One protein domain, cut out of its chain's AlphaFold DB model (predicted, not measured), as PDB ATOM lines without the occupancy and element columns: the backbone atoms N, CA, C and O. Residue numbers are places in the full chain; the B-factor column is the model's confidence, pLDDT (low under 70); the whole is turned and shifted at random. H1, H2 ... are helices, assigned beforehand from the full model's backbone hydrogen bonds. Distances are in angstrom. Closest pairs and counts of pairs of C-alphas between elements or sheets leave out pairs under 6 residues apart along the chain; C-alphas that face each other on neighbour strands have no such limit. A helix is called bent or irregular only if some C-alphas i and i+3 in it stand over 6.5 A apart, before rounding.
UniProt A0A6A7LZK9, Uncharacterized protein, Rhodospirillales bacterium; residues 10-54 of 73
ATOM      1  N   GLU A  10     121.160 182.278 167.815       97.00
ATOM      2  CA  GLU A  10     121.051 181.653 166.498       97.00
ATOM      3  C   GLU A  10     120.780 180.141 166.566       97.00
ATOM      4  O   GLU A  10     120.033 179.618 165.742       97.00
ATOM      5  N   ASP A  11     121.278 179.457 167.597       97.19
ATOM      6  CA  ASP A  11     121.166 178.001 167.740       97.19
ATOM      7  C   ASP A  11     119.886 177.565 168.474       97.19
ATOM      8  O   ASP A  11     119.510 176.390 168.466       97.19
ATOM      9  N   ALA A  12     119.169 178.498 169.108       96.25
ATOM     10  CA  ALA A  12     118.009 178.188 169.946       96.25
ATOM     11  C   ALA A  12     116.854 177.513 169.181       96.25
ATOM     12  O   ALA A  12     116.051 176.777 169.766       96.25
ATOM     13  N   SER A  13     116.719 177.779 167.879       96.44
ATOM     14  CA  SER A  13     115.735 177.107 167.021       96.44
ATOM     15  C   SER A  13     116.159 175.670 166.707       96.44
ATOM     16  O   SER A  13     115.334 174.758 166.788       96.44
ATOM     17  N   LEU A  14     117.443 175.453 166.422       95.94
ATOM     18  CA  LEU A  14     118.016 174.145 166.123       95.94
ATOM     19  C   LEU A  14     117.904 173.202 167.325       95.94
ATOM     20  O   LEU A  14     117.437 172.075 167.189       95.94
ATOM     21  N   VAL A  15     118.243 173.677 168.524       95.19
ATOM     22  CA  VAL A  15     118.171 172.875 169.757       95.19
ATOM     23  C   VAL A  15     116.745 172.400 170.038       95.19
ATOM     24  O   VAL A  15     116.537 171.247 170.419       95.19
ATOM     25  N   ARG A  16     115.741 173.251 169.784       94.31
ATOM     26  CA  ARG A  16     114.327 172.862 169.895       94.31
ATOM     27  C   ARG A  16     113.952 171.758 168.908       94.31
ATOM     28  O   ARG A  16     113.247 170.828 169.289       94.31
ATOM     29  N   GLN A  17     114.447 171.820 167.674       95.56
ATOM     30  CA  GLN A  17     114.208 170.773 166.675       95.56
ATOM     31  C   GLN A  17     114.881 169.451 167.055       95.56
ATOM     32  O   GLN A  17     114.268 168.395 166.925       95.56
ATOM     33  N   VAL A  18     116.103 169.500 167.591       94.81
ATOM     34  CA  VAL A  18     116.798 168.310 168.102       94.81
ATOM     35  C   VAL A  18     116.011 167.672 169.250       94.81
ATOM     36  O   VAL A  18     115.810 166.458 169.260       94.81
ATOM     37  N   ALA A  19     115.503 168.476 170.190       94.75
ATOM     38  CA  ALA A  19     114.659 167.978 171.274       94.75
ATOM     39  C   ALA A  19     113.359 167.338 170.746       94.75
ATOM     40  O   ALA A  19     112.957 166.275 171.228       94.75
ATOM     41  N   ALA A  20     112.734 167.930 169.723       94.81
ATOM     42  CA  ALA A  20     111.557 167.363 169.067       94.81
ATOM     43  C   ALA A  20     111.868 166.018 168.387       94.81
ATOM     44  O   ALA A  20     111.139 165.051 168.591       94.81
ATOM     45  N   ALA A  21     112.987 165.916 167.661       95.25
ATOM     46  CA  ALA A  21     113.427 164.668 167.035       95.25
ATOM     47  C   ALA A  21     113.713 163.558 168.062       95.25
ATOM     48  O   ALA A  21     113.397 162.396 167.824       95.25
ATOM     49  N   LEU A  22     114.258 163.907 169.232       94.69
ATOM     50  CA  LEU A  22     114.464 162.962 170.337       94.69
ATOM     51  C   LEU A  22     113.170 162.525 171.033       94.69
ATOM     52  O   LEU A  22     113.172 161.499 171.720       94.69
ATOM     53  N   SER A  23     112.096 163.300 170.886       94.12
ATOM     54  CA  SER A  23     110.782 163.020 171.475       94.12
ATOM     55  C   SER A  23     109.881 162.208 170.538       94.12
ATOM     56  O   SER A  23     108.919 161.604 171.001       94.12
ATOM     57  N   ASP A  24     110.195 162.179 169.242       96.31
ATOM     58  CA  ASP A  24     109.459 161.444 168.215       96.31
ATOM     59  C   ASP A  24     109.860 159.954 168.198       96.31
ATOM     60  O   ASP A  24     110.995 159.646 167.828       96.31
ATOM     61  N   PRO A  25     108.958 159.010 168.533       94.00
ATOM     62  CA  PRO A  25     109.278 157.583 168.583       94.00
ATOM     63  C   PRO A  25     109.828 157.013 167.270       94.00
ATOM     64  O   PRO A  25     110.659 156.109 167.307       94.00
ATOM     65  N   ALA A  26     109.409 157.549 166.119       96.38
ATOM     66  CA  ALA A  26     109.846 157.058 164.814       96.38
ATOM     67  C   ALA A  26     111.297 157.450 164.494       96.38
ATOM     68  O   ALA A  26     111.983 156.741 163.763       96.38
ATOM     69  N   ARG A  27     111.776 158.574 165.043       92.69
ATOM     70  CA  ARG A  27     113.105 159.145 164.749       92.69
ATOM     71  C   ARG A  27     114.060 159.117 165.937       92.69
ATOM     72  O   ARG A  27     115.260 159.335 165.777       92.69
ATOM     73  N   GLN A  28     113.558 158.817 167.131       95.12
ATOM     74  CA  GLN A  28     114.306 158.915 168.379       95.12
ATOM     75  C   GLN A  28     115.576 158.059 168.378       95.12
ATOM     76  O   GLN A  28     116.617 158.519 168.857       95.12
ATOM     77  N   ALA A  29     115.502 156.818 167.892       92.19
ATOM     78  CA  ALA A  29     116.635 155.894 167.917       92.19
ATOM     79  C   ALA A  29     117.800 156.414 167.059       92.19
ATOM     80  O   ALA A  29     118.932 156.509 167.540       92.19
ATOM     81  N   GLU A  30     117.496 156.829 165.831       93.56
ATOM     82  CA  GLU A  30     118.460 157.400 164.893       93.56
ATOM     83  C   GLU A  30     119.042 158.718 165.423       93.56
ATOM     84  O   GLU A  30     120.263 158.866 165.527       93.56
ATOM     85  N   ALA A  31     118.182 159.643 165.867       93.69
ATOM     86  CA  ALA A  31     118.608 160.920 166.435       93.69
ATOM     87  C   ALA A  31     119.555 160.720 167.632       93.69
ATOM     88  O   ALA A  31     120.600 161.370 167.736       93.69
ATOM     89  N   ARG A  32     119.242 159.769 168.522       93.75
ATOM     90  CA  ARG A  32     120.089 159.433 169.675       93.75
ATOM     91  C   ARG A  32     121.442 158.873 169.245       93.75
ATOM     92  O   ARG A  32     122.454 159.229 169.852       93.75
ATOM     93  N   GLN A  33     121.477 158.005 168.237       92.56
ATOM     94  CA  GLN A  33     122.719 157.415 167.740       92.56
ATOM     95  C   GLN A  33     123.654 158.483 167.160       92.56
ATOM     96  O   GLN A  33     124.833 158.517 167.518       92.56
ATOM     97  N   VAL A  34     123.128 159.384 166.324       93.06
ATOM     98  CA  VAL A  34     123.903 160.475 165.709       93.06
ATOM     99  C   VAL A  34     124.491 161.403 166.773       93.06
ATOM    100  O   VAL A  34     125.697 161.663 166.768       93.06
ATOM    101  N   LEU A  35     123.669 161.857 167.726       92.88
ATOM    102  CA  LEU A  35     124.120 162.769 168.781       92.88
ATOM    103  C   LEU A  35     125.181 162.131 169.681       92.88
ATOM    104  O   LEU A  35     126.192 162.767 169.984       92.88
ATOM    105  N   ARG A  36     124.988 160.863 170.068       90.25
ATOM    106  CA  ARG A  36     125.976 160.129 170.868       90.25
ATOM    107  C   ARG A  36     127.296 159.990 170.131       90.25
ATOM    108  O   ARG A  36     128.329 160.314 170.696       90.25
ATOM    109  N   ARG A  37     127.258 159.572 168.865       87.94
ATOM    110  CA  ARG A  37     128.468 159.360 168.066       87.94
ATOM    111  C   ARG A  37     129.287 160.640 167.894       87.94
ATOM    112  O   ARG A  37     130.507 160.560 167.814       87.94
ATOM    113  N   ARG A  38     128.631 161.800 167.776       89.75
ATOM    114  CA  ARG A  38     129.305 163.045 167.385       89.75
ATOM    115  C   ARG A  38     129.692 163.958 168.544       89.75
ATOM    116  O   ARG A  38     130.683 164.674 168.401       89.75
ATOM    117  N   PHE A  39     128.924 163.952 169.633       86.81
ATOM    118  CA  PHE A  39     129.048 164.946 170.706       86.81
ATOM    119  C   PHE A  39     129.249 164.351 172.096       86.81
ATOM    120  O   PHE A  39     129.791 165.027 172.965       86.81
ATOM    121  N   VAL A  40     128.830 163.106 172.330       83.88
ATOM    122  CA  VAL A  40     129.058 162.450 173.619       83.88
ATOM    123  C   VAL A  40     130.401 161.742 173.527       83.88
ATOM    124  O   VAL A  40     130.531 160.753 172.811       83.88
ATOM    125  N   GLN A  41     131.413 162.252 174.235       70.31
ATOM    126  CA  GLN A  41     132.624 161.467 174.461       70.31
ATOM    127  C   GLN A  41     132.204 160.132 175.071       70.31
ATOM    128  O   GLN A  41     131.404 160.108 176.013       70.31
ATOM    129  N   SER A  42     132.719 159.029 174.523       66.56
ATOM    130  CA  SER A  42     132.570 157.730 175.171       66.56
ATOM    131  C   SER A  42     132.953 157.900 176.640       66.56
ATOM    132  O   SER A  42     133.979 158.534 176.911       66.56
ATOM    133  N   PRO A  43     132.132 157.405 177.587       66.12
ATOM    134  CA  PRO A  43     132.490 157.476 178.994       66.12
ATOM    135  C   PRO A  43     133.908 156.923 179.157       66.12
ATOM    136  O   PRO A  43     134.248 155.976 178.437       66.12
ATOM    137  N   PRO A  44     134.740 157.514 180.036       65.75
ATOM    138  CA  PRO A  44     136.103 157.048 180.231       65.75
ATOM    139  C   PRO A  44     136.050 155.550 180.509       65.75
ATOM    140  O   PRO A  44     135.490 155.097 181.509       65.75
ATOM    141  N   VAL A  45     136.546 154.774 179.548       76.56
ATOM    142  CA  VAL A  45     136.536 153.322 179.640       76.56
ATOM    143  C   VAL A  45     137.586 152.993 180.685       76.56
ATOM    144  O   VAL A  45     138.744 153.389 180.543       76.56
ATOM    145  N   SER A  46     137.184 152.351 181.782       82.06
ATOM    146  CA  SER A  46     138.146 151.982 182.819       82.06
ATOM    147  C   SER A  46     139.228 151.089 182.210       82.06
ATOM    148  O   SER A  46     138.946 150.307 181.299       82.06
ATOM    149  N   LEU A  47     140.460 151.165 182.723       82.38
ATOM    150  CA  LEU A  47     141.552 150.305 182.253       82.38
ATOM    151  C   LEU A  47     141.139 148.824 182.272       82.38
ATOM    152  O   LEU A  47     141.406 148.090 181.329       82.38
ATOM    153  N   LYS A  48     140.387 148.411 183.299       86.25
ATOM    154  CA  LYS A  48     139.816 147.063 183.403       86.25
ATOM    155  C   LYS A  48     138.880 146.722 182.238       86.25
ATOM    156  O   LYS A  48     138.954 145.621 181.708       86.25
ATOM    157  N   ALA A  49     138.005 147.646 181.845       86.69
ATOM    158  CA  ALA A  49     137.090 147.438 180.725       86.69
ATOM    159  C   ALA A  49     137.825 147.404 179.375       86.69
ATOM    160  O   ALA A  49     137.442 146.631 178.502       86.69
ATOM    161  N   LEU A  50     138.907 148.176 179.221       84.94
ATOM    162  CA  LEU A  50     139.771 148.101 178.041       84.94
ATOM    163  C   LEU A  50     140.505 146.760 177.958       84.94
ATOM    164  O   LEU A  50     140.509 146.144 176.899       84.94
ATOM    165  N   LEU A  51     141.072 146.285 179.069       85.56
ATOM    166  CA  LEU A  51     141.755 144.990 179.130       85.56
ATOM    167  C   LEU A  51     140.799 143.823 178.849       85.56
ATOM    168  O   LEU A  51     141.169 142.897 178.143       85.56
ATOM    169  N   ALA A  52     139.560 143.889 179.340       85.50
ATOM    170  CA  ALA A  52     138.548 142.866 179.070       85.50
ATOM    171  C   ALA A  52     138.084 142.831 177.601       85.50
ATOM    172  O   ALA A  52     137.648 141.789 177.125       85.50
ATOM    173  N   ALA A  53     138.144 143.965 176.898       84.44
ATOM    174  CA  ALA A  53     137.787 144.070 175.484       84.44
ATOM    175  C   ALA A  53     138.989 143.876 174.541       84.44
ATOM    176  O   ALA A  53     138.810 143.843 173.322       84.44
ATOM    177  N   ALA A  54     140.207 143.799 175.083       81.56
ATOM    178  CA  ALA A  54     141.411 143.622 174.293       81.56
ATOM    179  C   ALA A  54     141.513 142.169 173.794       81.56
ATOM    180  O   ALA A  54     141.206 141.240 174.545       81.56
TER     181      ALA A  54
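What this domain is: This is residues 10 to 54 of the 73 residues of an uncharacterized protein of Rhodospirillales bacterium (UniProt A0A6A7LZK9). Two helices, H1 and H2, meet near their ends as an open V, and from the far end of H2 an extended arm, residues 40 to 46, reaches out to a short helix, H3, that touches neither. The printed part has 45 residues with three named helices, H1, H2 and H3 in that order, and no named strand: all helix. It is extended, with a radius of gyration of the C-alphas of 15.1 A, and flat, spanning 42 by 26 by 11 A.

Where its parts are: H1, residues 10 to 23, begins at C-alpha (121.051, 181.653, 166.498) and is 21.8 A long; it is irregular, with C-alphas 10 and 13 7.0 A apart. H2, residues 28 to 39, is 16.1 A long. H3, residues 47 to 53, is 9.9 A long and ends at C-alpha (137.787, 144.070, 175.484).

How they stand to each other: H1 with residues 18 to 22 alone touches H2 with residues 28 to 32 alone; the closest C-alphas, of Leu 22 and Gln 28, are 4.5 A apart. They run opposite ways at a steep tilt of 46 degrees. H3 is apart from H1 and H2. In H2 and H3 every O i to N i+4 pair is within hydrogen-bond range; in H1, 8 of 10.

The domain as a whole: The C-alphas farthest apart, of Glu 10 and Ala 52, are 44.4 A apart. The printed part has no cut. The link from H1 to H2 is tight, that from H2 to H3 short. Residues 10 to 17 and 36 to 54 stand free. Mean pLDDT of the printed part is 89.0; residues 42 to 44 are under 70.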